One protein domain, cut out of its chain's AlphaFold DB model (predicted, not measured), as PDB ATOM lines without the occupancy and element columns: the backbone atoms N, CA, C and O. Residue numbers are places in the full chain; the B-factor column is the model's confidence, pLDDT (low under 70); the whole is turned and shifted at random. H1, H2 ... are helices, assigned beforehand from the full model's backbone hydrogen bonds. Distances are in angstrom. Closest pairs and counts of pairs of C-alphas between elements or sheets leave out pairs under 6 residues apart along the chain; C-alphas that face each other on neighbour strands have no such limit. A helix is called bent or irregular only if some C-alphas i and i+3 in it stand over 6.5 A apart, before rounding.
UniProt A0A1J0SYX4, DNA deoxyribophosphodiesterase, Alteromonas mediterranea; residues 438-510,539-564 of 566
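This is residues 438 to 510 and 539 to 564 of the 566 residues of the protein "DNA deoxyribophosphodiesterase" of Alteromonas mediterranea (UniProt A0A1J0SYX4). What shape do these coordinates make? A loose row of helices, with H2 at one end, H4 in the middle and H5 crossing the end of H4, has one long arm: from H5 the helix H6 reaches away to the side, and its residues 542 to 554 stick out free. The two short helices keep to the row, H1 near H4 and H3 near H2. What is it made of? The printed part has 99 residues with six named helices, H1 to H6 in order along the chain, and no named strand; its class is all helix. How compact is it? It is loose, with a radius of gyration of the C-alphas of 17.1 A, and elongated, spanning 51 by 31 by 28 A.

Where do the first helices lie? H1 is residues 438 to 442, from C-alpha 438 at (18.469, 13.565, 25.101); it is irregular, with C-alphas 439 and 442 7.6 A apart. H2 is residues 448 to 459, 16.9 A long, and H3 is residues 462 to 465. Where do the later ones lie? H4 is residues 476 to 488, 18.6 A long from C-alpha 476 at (29.534, 17.180, 27.222), and H5 is residues 499 to 510, 16.3 A long. H6, residues 542 to 559, is 25.9 A long and ends with C-alpha 559 at (17.064, 18.760, 5.045).

How do the short helices stand? H1 and H4 are close but not clearly touching, the closest C-alphas being those of Glu 438 and Leu 481, 6.9 A apart. H2 and H3 are also close but not clearly touching, with the C-alphas of Leu 457 and Ala 465 closest at 4.8 A. H2 and H4 are only just apart, their closest C-alphas 8.3 A from each other. Which helices touch? H4, with residues 483 to 487 alone, touches H5 about perpendicular at 81 degrees; the closest C-alphas, of Ala 487 and Trp 505, are 6.3 A apart. H5, with residues 506 to 510 alone, touches residues 558 to 559 of H6 at a steep tilt of 50 degrees, opposite ways; the closest C-alphas, of Leu 506 and Leu 559, are 6.0 A apart. What do the backbones show? Every O i to N i+4 pair is within hydrogen-bond range in H4, H5 and H6, against 7 of 8 in H2 and 0 of 1 in H1, where 0 of 2 O i to N i+3 pairs are within range; H3 is too short for an O i to N i+4 pair.

How far does it reach? The two C-alphas farthest apart, of Thr 448 and Pro 542, are 51.5 A apart. Where is the cut? Residues 511 to 538 are not printed, and C-alphas 510 and 539 are 27.5 A apart across the cut. Is confidence low anywhere? The mean pLDDT of the printed part is 93.2, and no printed residue is under 70.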
ATOM      1  N   GLU A 438      19.885  13.280  24.834       95.19
ATOM      2  CA  GLU A 438      18.469  13.565  25.101       95.19
ATOM      3  C   GLU A 438      17.796  12.529  26.011       95.19
ATOM      4  O   GLU A 438      16.773  12.831  26.624       95.19
ATOM      5  N   LEU A 439      18.364  11.324  26.126       94.56
ATOM      6  CA  LEU A 439      17.806  10.206  26.890       94.56
ATOM      7  C   LEU A 439      18.575   9.908  28.190       94.56
ATOM      8  O   LEU A 439      18.141   9.079  28.993       94.56
ATOM      9  N   LYS A 440      19.665  10.638  28.456       94.62
ATOM     10  CA  LYS A 440      20.551  10.440  29.617       94.62
ATOM     11  C   LYS A 440      20.053  11.010  30.948       94.62
ATOM     12  O   LYS A 440      20.759  10.888  31.946       94.62
ATOM     13  N   LEU A 441      18.834  11.552  31.020       94.88
ATOM     14  CA  LEU A 441      18.260  12.109  32.257       94.88
ATOM     15  C   LEU A 441      18.387  11.172  33.478       94.88
ATOM     16  O   LEU A 441      18.622  11.621  34.598       94.88
ATOM     17  N   TYR A 442      18.215   9.863  33.281       92.19
ATOM     18  CA  TYR A 442      18.284   8.875  34.367       92.19
ATOM     19  C   TYR A 442      19.654   8.209  34.533       92.19
ATOM     20  O   TYR A 442      19.803   7.345  35.400       92.19
ATOM     21  N   SER A 443      20.657   8.619  33.753       90.25
ATOM     22  CA  SER A 443      22.035   8.122  33.859       90.25
ATOM     23  C   SER A 443      22.790   8.732  35.048       90.25
ATOM     24  O   SER A 443      23.770   8.156  35.516       90.25
ATOM     25  N   GLY A 444      22.316   9.857  35.587       88.62
ATOM     26  CA  GLY A 444      22.875  10.511  36.767       88.62
ATOM     27  C   GLY A 444      22.337  11.931  36.935       88.62
ATOM     28  O   GLY A 444      21.772  12.499  36.005       88.62
ATOM     29  N   PHE A 445      22.503  12.508  38.126       92.88
ATOM     30  CA  PHE A 445      22.239  13.934  38.328       92.88
ATOM     31  C   PHE A 445      23.413  14.772  37.792       92.88
ATOM     32  O   PHE A 445      24.551  14.302  37.873       92.88
ATOM     33  N   PRO A 446      23.164  16.002  37.297       95.12
ATOM     34  CA  PRO A 446      24.225  16.942  36.936       95.12
ATOM     35  C   PRO A 446      25.200  17.198  38.093       95.12
ATOM     36  O   PRO A 446      24.839  17.040  39.265       95.12
ATOM     37  N   SER A 447      26.424  17.630  37.765       96.81
ATOM     38  CA  SER A 447      27.367  18.116  38.777       96.81
ATOM     39  C   SER A 447      26.793  19.340  39.498       96.81
ATOM     40  O   SER A 447      25.836  19.968  39.042       96.81
ATOM     41  N   THR A 448      27.367  19.701  40.646       96.38
ATOM     42  CA  THR A 448      26.932  20.898  41.378       96.38
ATOM     43  C   THR A 448      27.047  22.163  40.516       96.38
ATOM     44  O   THR A 448      26.133  22.983  40.543       96.38
ATOM     45  N   ASN A 449      28.128  22.301  39.739       96.50
ATOM     46  CA  ASN A 449      28.352  23.450  38.858       96.50
ATOM     47  C   ASN A 449      27.334  23.475  37.714       96.50
ATOM     48  O   ASN A 449      26.622  24.464  37.566       96.50
ATOM     49  N   ASP A 450      27.171  22.358  37.000       97.00
ATOM     50  CA  ASP A 450      26.159  22.239  35.943       97.00
ATOM     51  C   ASP A 450      24.743  22.496  36.485       97.00
ATOM     52  O   ASP A 450      23.911  23.115  35.829       97.00
ATOM     53  N   GLY A 451      24.463  22.071  37.720       96.38
ATOM     54  CA  GLY A 451      23.203  22.349  38.403       96.38
ATOM     55  C   GLY A 451      22.957  23.839  38.674       96.38
ATOM     56  O   GLY A 451      21.806  24.279  38.590       96.38
ATOM     57  N   TYR A 452      24.002  24.617  38.981       95.62
ATOM     58  CA  TYR A 452      23.897  26.073  39.113       95.62
ATOM     59  C   TYR A 452      23.660  26.745  37.763       95.62
ATOM     60  O   TYR A 452      22.779  27.599  37.681       95.62
ATOM     61  N   GLU A 453      24.365  26.317  36.717       96.19
ATOM     62  CA  GLU A 453      24.179  26.836  35.358       96.19
ATOM     63  C   GLU A 453      22.753  26.574  34.852       96.19
ATOM     64  O   GLU A 453      22.051  27.505  34.464       96.19
ATOM     65  N   LEU A 454      22.242  25.342  34.981       97.12
ATOM     66  CA  LEU A 454      20.846  25.014  34.642       97.12
ATOM     67  C   LEU A 454      19.846  25.901  35.402       97.12
ATOM     68  O   LEU A 454      18.848  26.363  34.848       97.12
ATOM     69  N   ALA A 455      20.096  26.148  36.692       95.25
ATOM     70  CA  ALA A 455      19.245  27.022  37.490       95.25
ATOM     71  C   ALA A 455      19.343  28.493  37.056       95.25
ATOM     72  O   ALA A 455      18.336  29.197  37.110       95.25
ATOM     73  N   HIS A 456      20.514  28.965  36.629       95.12
ATOM     74  CA  HIS A 456      20.695  30.313  36.101       95.12
ATOM     75  C   HIS A 456      19.917  30.499  34.793       95.12
ATOM     76  O   HIS A 456      19.057  31.381  34.727       95.12
ATOM     77  N   LEU A 457      20.120  29.608  33.815       95.00
ATOM     78  CA  LEU A 457      19.437  29.645  32.516       95.00
ATOM     79  C   LEU A 457      17.912  29.619  32.652       95.00
ATOM     80  O   LEU A 457      17.196  30.351  31.965       95.00
ATOM     81  N   ALA A 458      17.387  28.815  33.580       93.00
ATOM     82  CA  ALA A 458      15.950  28.735  33.816       93.00
ATOM     83  C   ALA A 458      15.336  30.074  34.277       93.00
ATOM     84  O   ALA A 458      14.167  30.330  33.977       93.00
ATOM     85  N   ASN A 459      16.111  30.930  34.955       90.50
ATOM     86  CA  ASN A 459      15.641  32.151  35.620       90.50
ATOM     87  C   ASN A 459      15.858  33.457  34.831       90.50
ATOM     88  O   ASN A 459      15.389  34.504  35.275       90.50
ATOM     89  N   ILE A 460      16.527  33.423  33.678       92.19
ATOM     90  CA  ILE A 460      16.752  34.597  32.809       92.19
ATOM     91  C   ILE A 460      15.911  34.512  31.521       92.19
ATOM     92  O   ILE A 460      15.418  33.436  31.192       92.19
ATOM     93  N   PRO A 461      15.649  35.599  30.776       91.31
ATOM     94  CA  PRO A 461      14.856  35.551  29.536       91.31
ATOM     95  C   PRO A 461      15.402  34.564  28.486       91.31
ATOM     96  O   PRO A 461      16.605  34.342  28.431       91.31
ATOM     97  N   THR A 462      14.546  34.002  27.608       91.12
ATOM     98  CA  THR A 462      14.967  32.982  26.604       91.12
ATOM     99  C   THR A 462      16.106  33.508  25.732       91.12
ATOM    100  O   THR A 462      17.081  32.805  25.491       91.12
ATOM    101  N   ALA A 463      15.993  34.773  25.319       89.94
ATOM    102  CA  ALA A 463      16.993  35.475  24.522       89.94
ATOM    103  C   ALA A 463      18.382  35.514  25.162       89.94
ATOM    104  O   ALA A 463      19.381  35.413  24.460       89.94
ATOM    105  N   GLU A 464      18.429  35.656  26.484       91.88
ATOM    106  CA  GLU A 464      19.675  35.701  27.241       91.88
ATOM    107  C   GLU A 464      20.188  34.284  27.506       91.88
ATOM    108  O   GLU A 464      21.325  33.979  27.169       91.88
ATOM    109  N   ALA A 465      19.316  33.390  27.993       92.81
ATOM    110  CA  ALA A 465      19.651  31.999  28.311       92.81
ATOM    111  C   ALA A 465      20.257  31.234  27.133       92.81
ATOM    112  O   ALA A 465      21.081  30.349  27.325       92.81
ATOM    113  N   PHE A 466      19.827  31.554  25.916       93.44
ATOM    114  CA  PHE A 466      20.292  30.902  24.704       93.44
ATOM    115  C   PHE A 466      21.052  31.870  23.799       93.44
ATOM    116  O   PHE A 466      21.038  31.679  22.586       93.44
ATOM    117  N   SER A 467      21.730  32.893  24.336       90.00
ATOM    118  CA  SER A 467      22.668  33.708  23.549       90.00
ATOM    119  C   SER A 467      23.935  32.915  23.203       90.00
ATOM    120  O   SER A 467      24.243  31.893  23.818       90.00
ATOM    121  N   SER A 468      24.696  33.345  22.191       80.50
ATOM    122  CA  SER A 468      25.988  32.700  21.909       80.50
ATOM    123  C   SER A 468      26.867  32.760  23.161       80.50
ATOM    124  O   SER A 468      26.938  33.815  23.789       80.50
ATOM    125  N   GLU A 469      27.501  31.643  23.522       79.50
ATOM    126  CA  GLU A 469      28.445  31.538  24.651       79.50
ATOM    127  C   GLU A 469      27.862  31.774  26.064       79.50
ATOM    128  O   GLU A 469      28.634  31.869  27.013       79.50
ATOM    129  N   CYS A 470      26.532  31.831  26.247       84.75
ATOM    130  CA  CYS A 470      25.932  32.020  27.583       84.75
ATOM    131  C   CYS A 470      26.277  30.883  28.559       84.75
ATOM    132  O   CYS A 470      26.590  31.142  29.717       84.75
ATOM    133  N   ALA A 471      26.247  29.634  28.086       86.62
ATOM    134  CA  ALA A 471      26.489  28.455  28.909       86.62
ATOM    135  C   ALA A 471      27.657  27.618  28.380       86.62
ATOM    136  O   ALA A 471      27.806  27.424  27.171       86.62
ATOM    137  N   ASN A 472      28.446  27.076  29.308       90.75
ATOM    138  CA  ASN A 472      29.476  26.080  29.044       90.75
ATOM    139  C   ASN A 472      29.500  25.069  30.197       90.75
ATOM    140  O   ASN A 472      30.018  25.360  31.274       90.75
ATOM    141  N   PHE A 473      28.905  23.903  29.970       96.00
ATOM    142  CA  PHE A 473      28.757  22.856  30.976       96.00
ATOM    143  C   PHE A 473      30.027  22.004  31.095       96.00
ATOM    144  O   PHE A 473      30.754  21.798  30.122       96.00
ATOM    145  N   GLU A 474      30.265  21.442  32.279       96.44
ATOM    146  CA  GLU A 474      31.274  20.395  32.484       96.44
ATOM    147  C   GLU A 474      30.872  19.115  31.739       96.44
ATOM    148  O   GLU A 474      31.713  18.410  31.174       96.44
ATOM    149  N   SER A 475      29.570  18.815  31.718       96.38
ATOM    150  CA  SER A 475      29.005  17.704  30.964       96.38
ATOM    151  C   SER A 475      28.954  17.990  29.462       96.38
ATOM    152  O   SER A 475      28.232  18.871  28.990       96.38
ATOM    153  N   GLN A 476      29.631  17.144  28.681       95.56
ATOM    154  CA  GLN A 476      29.534  17.180  27.222       95.56
ATOM    155  C   GLN A 476      28.103  16.916  26.727       95.56
ATOM    156  O   GLN A 476      27.691  17.501  25.728       95.56
ATOM    157  N   ASP A 477      27.332  16.082  27.431       95.44
ATOM    158  CA  ASP A 477      25.937  15.810  27.077       95.44
ATOM    159  C   ASP A 477      25.082  17.081  27.206       95.44
ATOM    160  O   ASP A 477      24.298  17.385  26.311       95.44
ATOM    161  N   LEU A 478      25.278  17.873  28.269       97.00
ATOM    162  CA  LEU A 478      24.570  19.146  28.448       97.00
ATOM    163  C   LEU A 478      24.983  20.190  27.403       97.00
ATOM    164  O   LEU A 478      24.124  20.922  26.917       97.00
ATOM    165  N   ASN A 479      26.257  20.227  27.000       95.88
ATOM    166  CA  ASN A 479      26.706  21.100  25.909       95.88
ATOM    167  C   ASN A 479      26.041  20.744  24.570       95.88
ATOM    168  O   ASN A 479      25.644  21.643  23.830       95.88
ATOM    169  N   VAL A 480      25.859  19.452  24.272       95.56
ATOM    170  CA  VAL A 480      25.100  19.019  23.084       95.56
ATOM    171  C   VAL A 480      23.636  19.452  23.189       95.56
ATOM    172  O   VAL A 480      23.089  20.008  22.239       95.56
ATOM    173  N   LEU A 481      23.000  19.271  24.351       96.62
ATOM    174  CA  LEU A 481      21.618  19.717  24.560       96.62
ATOM    175  C   LEU A 481      21.464  21.237  24.426       96.62
ATOM    176  O   LEU A 481      20.488  21.695  23.839       96.62
ATOM    177  N   TYR A 482      22.441  22.017  24.897       96.25
ATOM    178  CA  TYR A 482      22.472  23.470  24.718       96.25
ATOM    179  C   TYR A 482      22.480  23.867  23.241       96.25
ATOM    180  O   TYR A 482      21.688  24.711  22.816       96.25
ATOM    181  N   GLN A 483      23.329  23.220  22.441       94.69
ATOM    182  CA  GLN A 483      23.401  23.444  20.995       94.69
ATOM    183  C   GLN A 483      22.092  23.051  20.295       94.69
ATOM    184  O   GLN A 483      21.569  23.831  19.497       94.69
ATOM    185  N   ASN A 484      21.510  21.900  20.647       95.12
ATOM    186  CA  ASN A 484      20.226  21.451  20.102       95.12
ATOM    187  C   ASN A 484      19.090  22.431  20.446       95.12
ATOM    188  O   ASN A 484      18.305  22.805  19.576       95.12
ATOM    189  N   ALA A 485      19.015  22.892  21.699       95.56
ATOM    190  CA  ALA A 485      18.010  23.856  22.140       95.56
ATOM    191  C   ALA A 485      18.140  25.196  21.397       95.56
ATOM    192  O   ALA A 485      17.142  25.722  20.898       95.56
ATOM    193  N   ARG A 486      19.366  25.715  21.233       94.75
ATOM    194  CA  ARG A 486      19.637  26.908  20.409       94.75
ATOM    195  C   ARG A 486      19.167  26.725  18.969       94.75
ATOM    196  O   ARG A 486      18.508  27.607  18.422       94.75
ATOM    197  N   ALA A 487      19.462  25.577  18.361       94.75
ATOM    198  CA  ALA A 487      19.074  25.299  16.986       94.75
ATOM    199  C   ALA A 487      17.550  25.169  16.801       94.75
ATOM    200  O   ALA A 487      17.009  25.620  15.787       94.75
ATOM    201  N   LYS A 488      16.833  24.628  17.795       94.69
ATOM    202  CA  LYS A 488      15.357  24.584  17.823       94.69
ATOM    203  C   LYS A 488      14.725  25.973  17.963       94.69
ATOM    204  O   LYS A 488      13.626  26.203  17.464       94.69
ATOM    205  N   LEU A 489      15.432  26.923  18.576       94.44
ATOM    206  CA  LEU A 489      15.013  28.326  18.688       94.44
ATOM    207  C   LEU A 489      15.295  29.161  17.428       94.44
ATOM    208  O   LEU A 489      15.015  30.365  17.410       94.44
ATOM    209  N   ARG A 490      15.828  28.558  16.357       91.19
ATOM    210  CA  ARG A 490      16.112  29.279  15.111       91.19
ATOM    211  C   ARG A 490      14.852  29.904  14.514       91.19
ATOM    212  O   ARG A 490      13.779  29.300  14.481       91.19
ATOM    213  N   GLY A 491      14.997  31.121  13.999       82.94
ATOM    214  CA  GLY A 491      13.890  31.877  13.413       82.94
ATOM    215  C   GLY A 491      12.970  32.544  14.438       82.94
ATOM    216  O   GLY A 491      12.016  33.209  14.037       82.94
ATOM    217  N   THR A 492      13.246  32.418  15.741       87.19
ATOM    218  CA  THR A 492      12.647  33.317  16.735       87.19
ATOM    219  C   THR A 492      13.245  34.725  16.588       87.19
ATOM    220  O   THR A 492      14.412  34.857  16.217       87.19
ATOM    221  N   PRO A 493      12.498  35.805  16.894       81.88
ATOM    222  CA  PRO A 493      12.999  37.173  16.715       81.88
ATOM    223  C   PRO A 493      14.229  37.530  17.558       81.88
ATOM    224  O   PRO A 493      14.865  38.550  17.311       81.88
ATOM    225  N   HIS A 494      14.520  36.741  18.593       81.00
ATOM    226  CA  HIS A 494      15.467  37.091  19.645       81.00
ATOM    227  C   HIS A 494      16.675  36.146  19.734       81.00
ATOM    228  O   HIS A 494      17.579  36.428  20.515       81.00
ATOM    229  N   ILE A 495      16.720  35.069  18.938       85.94
ATOM    230  CA  ILE A 495      17.875  34.168  18.840       85.94
ATOM    231  C   ILE A 495      18.439  34.211  17.421       85.94
ATOM    232  O   ILE A 495      17.755  33.887  16.451       85.94
ATOM    233  N   SER A 496      19.720  34.561  17.316       85.19
ATOM    234  CA  SER A 496      20.507  34.403  16.093       85.19
ATOM    235  C   SER A 496      21.474  33.238  16.274       85.19
ATOM    236  O   SER A 496      22.190  33.173  17.277       85.19
ATOM    237  N   ILE A 497      21.510  32.338  15.295       88.69
ATOM    238  CA  ILE A 497      22.464  31.226  15.232       88.69
ATOM    239  C   ILE A 497      23.309  31.350  13.964       88.69
ATOM    240  O   ILE A 497      22.829  31.879  12.960       88.69
ATOM    241  N   GLY A 498      24.571  30.919  14.025       88.56
ATOM    242  CA  GLY A 498      25.475  30.962  12.871       88.56
ATOM    243  C   GLY A 498      25.175  29.878  11.830       88.56
ATOM    244  O   GLY A 498      24.569  28.854  12.147       88.56
ATOM    245  N   ASP A 499      25.654  30.068  10.598       90.19
ATOM    246  CA  ASP A 499      25.462  29.108   9.496       90.19
ATOM    247  C   ASP A 499      26.018  27.711   9.828       90.19
ATOM    248  O   ASP A 499      25.402  26.699   9.490       90.19
ATOM    249  N   ASP A 500      27.142  27.645  10.546       91.19
ATOM    250  CA  ASP A 500      27.739  26.381  10.990       91.19
ATOM    251  C   ASP A 500      26.868  25.661  12.035       91.19
ATOM    252  O   ASP A 500      26.736  24.437  11.981       91.19
ATOM    253  N   GLU A 501      26.224  26.401  12.949       91.19
ATOM    254  CA  GLU A 501      25.276  25.836  13.925       91.19
ATOM    255  C   GLU A 501      24.030  25.288  13.218       91.19
ATOM    256  O   GLU A 501      23.584  24.177  13.513       91.19
ATOM    257  N   VAL A 502      23.490  26.037  12.246       92.06
ATOM    258  CA  VAL A 502      22.362  25.587  11.413       92.06
ATOM    259  C   VAL A 502      22.734  24.302  10.688       92.06
ATOM    260  O   VAL A 502      21.985  23.329  10.739       92.06
ATOM    261  N   LYS A 503      23.895  24.283  10.029       93.44
ATOM    262  CA  LYS A 503      24.355  23.118   9.281       93.44
ATOM    263  C   LYS A 503      24.514  21.902  10.189       93.44
ATOM    264  O   LYS A 503      23.970  20.852   9.868       93.44
ATOM    265  N   ALA A 504      25.179  22.050  11.336       93.50
ATOM    266  CA  ALA A 504      25.354  20.963  12.297       93.50
ATOM    267  C   ALA A 504      24.010  20.380  12.767       93.50
ATOM    268  O   ALA A 504      23.851  19.159  12.827       93.50
ATOM    269  N   TRP A 505      23.019  21.238  13.036       95.31
ATOM    270  CA  TRP A 505      21.673  20.801  13.405       95.31
ATOM    271  C   TRP A 505      20.951  20.067  12.272       95.31
ATOM    272  O   TRP A 505      20.344  19.021  12.506       95.31
ATOM    273  N   LEU A 506      21.022  20.573  11.038       96.00
ATOM    274  CA  LEU A 506      20.394  19.918   9.888       96.00
ATOM    275  C   LEU A 506      21.053  18.570   9.569       96.00
ATOM    276  O   LEU A 506      20.337  17.614   9.278       96.00
ATOM    277  N   THR A 507      22.378  18.452   9.703       95.88
ATOM    278  CA  THR A 507      23.078  17.163   9.609       95.88
ATOM    279  C   THR A 507      22.601  16.201  10.705       95.88
ATOM    280  O   THR A 507      22.295  15.048  10.414       95.88
ATOM    281  N   HIS A 508      22.469  16.661  11.957       95.25
ATOM    282  CA  HIS A 508      21.915  15.840  13.042       95.25
ATOM    283  C   HIS A 508      20.494  15.350  12.722       95.25
ATOM    284  O   HIS A 508      20.215  14.155  12.830       95.25
ATOM    285  N   CYS A 509      19.620  16.247  12.261       96.88
ATOM    286  CA  CYS A 509      18.264  15.894  11.850       96.88
ATOM    287  C   CYS A 509      18.269  14.864  10.711       96.88
ATOM    288  O   CYS A 509      17.533  13.884  10.777       96.88
ATOM    289  N   ALA A 510      19.116  15.041   9.692       97.25
ATOM    290  CA  ALA A 510      19.242  14.094   8.588       97.25
ATOM    291  C   ALA A 510      19.647  12.694   9.079       97.25
ATOM    292  O   ALA A 510      18.992  11.723   8.711       97.25
ATOM    293  N   ASP A 539      -5.237   4.171   9.308       96.31
ATOM    294  CA  ASP A 539      -6.579   4.737   9.153       96.31
ATOM    295  C   ASP A 539      -6.617   6.158   9.737       96.31
ATOM    296  O   ASP A 539      -6.510   6.366  10.945       96.31
ATOM    297  N   MET A 540      -6.689   7.154   8.858       95.62
ATOM    298  CA  MET A 540      -6.555   8.569   9.190       95.62
ATOM    299  C   MET A 540      -7.485   9.388   8.302       95.62
ATOM    300  O   MET A 540      -7.640   9.097   7.112       95.62
ATOM    301  N   GLU A 541      -8.075  10.446   8.863       95.50
ATOM    302  CA  GLU A 541      -8.915  11.353   8.084       95.50
ATOM    303  C   GLU A 541      -8.135  11.975   6.909       95.50
ATOM    304  O   GLU A 541      -6.973  12.354   7.084       95.50
ATOM    305  N   PRO A 542      -8.752  12.133   5.720       96.56
ATOM    306  CA  PRO A 542      -8.050  12.622   4.533       96.56
ATOM    307  C   PRO A 542      -7.342  13.970   4.724       96.56
ATOM    308  O   PRO A 542      -6.217  14.133   4.263       96.56
ATOM    309  N   SER A 543      -7.967  14.910   5.441       95.69
ATOM    310  CA  SER A 543      -7.398  16.233   5.736       95.69
ATOM    311  C   SER A 543      -6.173  16.161   6.654       95.69
ATOM    312  O   SER A 543      -5.209  16.902   6.460       95.69
ATOM    313  N   LEU A 544      -6.178  15.254   7.637       96.06
ATOM    314  CA  LEU A 544      -5.024  15.003   8.504       96.06
ATOM    315  C   LEU A 544      -3.885  14.349   7.723       96.06
ATOM    316  O   LEU A 544      -2.734  14.747   7.889       96.06
ATOM    317  N   ARG A 545      -4.204  13.401   6.832       97.62
ATOM    318  CA  ARG A 545      -3.209  12.747   5.973       97.62
ATOM    319  C   ARG A 545      -2.550  13.738   5.015       97.62
ATOM    320  O   ARG A 545      -1.334  13.702   4.858       97.62
ATOM    321  N   GLU A 546      -3.326  14.640   4.416       97.25
ATOM    322  CA  GLU A 546      -2.809  15.721   3.567       97.25
ATOM    323  C   GLU A 546      -1.880  16.658   4.352       97.25
ATOM    324  O   GLU A 546      -0.764  16.929   3.914       97.25
ATOM    325  N   GLY A 547      -2.287  17.076   5.555       97.38
ATOM    326  CA  GLY A 547      -1.438  17.876   6.438       97.38
ATOM    327  C   GLY A 547      -0.147  17.164   6.846       97.38
ATOM    328  O   GLY A 547       0.921  17.769   6.864       97.38
ATOM    329  N   TYR A 548      -0.212  15.861   7.123       98.25
ATOM    330  CA  TYR A 548       0.975  15.062   7.415       98.25
ATOM    331  C   TYR A 548       1.922  15.004   6.203       98.25
ATOM    332  O   TYR A 548       3.129  15.182   6.357       98.25
ATOM    333  N   ALA A 549       1.393  14.798   4.993       97.75
ATOM    334  CA  ALA A 549       2.191  14.795   3.766       97.75
ATOM    335  C   ALA A 549       2.871  16.155   3.515       97.75
ATOM    336  O   ALA A 549       4.063  16.197   3.217       97.75
ATOM    337  N   GLU A 550       2.159  17.268   3.733       98.12
ATOM    338  CA  GLU A 550       2.737  18.619   3.655       98.12
ATOM    339  C   GLU A 550       3.892  18.803   4.658       98.12
ATOM    340  O   GLU A 550       4.930  19.390   4.329       98.12
ATOM    341  N   PHE A 551       3.755  18.253   5.870       98.19
ATOM    342  CA  PHE A 551       4.820  18.268   6.872       98.19
ATOM    343  C   PHE A 551       6.035  17.431   6.442       98.19
ATOM    344  O   PHE A 551       7.171  17.890   6.576       98.19
ATOM    345  N   LEU A 552       5.829  16.246   5.857       97.81
ATOM    346  CA  LEU A 552       6.924  15.443   5.298       97.81
ATOM    347  C   LEU A 552       7.664  16.184   4.180       97.81
ATOM    348  O   LEU A 552       8.896  16.174   4.147       97.81
ATOM    349  N   ASP A 553       6.939  16.868   3.298       97.50
ATOM    350  CA  ASP A 553       7.537  17.686   2.241       97.50
ATOM    351  C   ASP A 553       8.326  18.868   2.811       97.50
ATOM    352  O   ASP A 553       9.378  19.231   2.279       97.50
ATOM    353  N   TYR A 554       7.858  19.478   3.903       97.12
ATOM    354  CA  TYR A 554       8.632  20.474   4.640       97.12
ATOM    355  C   TYR A 554       9.946  19.890   5.179       97.12
ATOM    356  O   TYR A 554      11.001  20.488   4.946       97.12
ATOM    357  N   VAL A 555       9.913  18.723   5.831       97.50
ATOM    358  CA  VAL A 555      11.114  18.062   6.374       97.50
ATOM    359  C   VAL A 555      12.101  17.729   5.251       97.50
ATOM    360  O   VAL A 555      13.259  18.140   5.308       97.50
ATOM    361  N   LYS A 556      11.643  17.068   4.179       96.62
ATOM    362  CA  LYS A 556      12.482  16.697   3.025       96.62
ATOM    363  C   LYS A 556      13.136  17.918   2.371       96.62
ATOM    364  O   LYS A 556      14.336  17.901   2.105       96.62
ATOM    365  N   ARG A 557      12.377  19.000   2.148       96.12
ATOM    366  CA  ARG A 557      12.915  20.246   1.568       96.12
ATOM    367  C   ARG A 557      13.905  20.949   2.492       96.12
ATOM    368  O   ARG A 557      14.876  21.509   1.999       96.12
ATOM    369  N   THR A 558      13.647  20.938   3.798       94.94
ATOM    370  CA  THR A 558      14.507  21.600   4.792       94.94
ATOM    371  C   THR A 558      15.845  20.885   4.932       94.94
ATOM    372  O   THR A 558      16.879  21.544   5.005       94.94
ATOM    373  N   LEU A 559      15.839  19.550   4.930       95.25
ATOM    374  CA  LEU A 559      17.064  18.760   5.045       95.25
ATOM    375  C   LEU A 559      17.842  18.692   3.724       95.25
ATOM    376  O   LEU A 559      19.069  18.706   3.750       95.25
ATOM    377  N   GLY A 560      17.155  18.689   2.574       91.50
ATOM    378  CA  GLY A 560      17.747  18.907   1.250       91.50
ATOM    379  C   GLY A 560      19.046  18.126   1.016       91.50
ATOM    380  O   GLY A 560      19.046  16.896   0.960       91.50
ATOM    381  N   ASN A 561      20.160  18.855   0.893       81.19
ATOM    382  CA  ASN A 561      21.485  18.285   0.633       81.19
ATOM    383  C   ASN A 561      22.002  17.381   1.767       81.19
ATOM    384  O   ASN A 561      22.735  16.439   1.477       81.19
ATOM    385  N   GLU A 562      21.618  17.626   3.023       90.31
ATOM    386  CA  GLU A 562      22.089  16.849   4.181       90.31
ATOM    387  C   GLU A 562      21.542  15.411   4.184       90.31
ATOM    388  O   GLU A 562      22.166  14.507   4.730       90.31
ATOM    389  N   LEU A 563      20.408  15.161   3.515       86.44
ATOM    390  CA  LEU A 563      19.907  13.795   3.303       86.44
ATOM    391  C   LEU A 563      20.750  13.002   2.303       86.44
ATOM    392  O   LEU A 563      20.706  11.782   2.316       86.44
ATOM    393  N   SER A 564      21.467  13.679   1.400       80.12
ATOM    394  CA  SER A 564      22.296  13.013   0.383       80.12
ATOM    395  C   SER A 564      23.702  12.685   0.893       80.12
ATOM    396  O   SER A 564      24.419  11.915   0.259       80.12
TER     397      SER A 564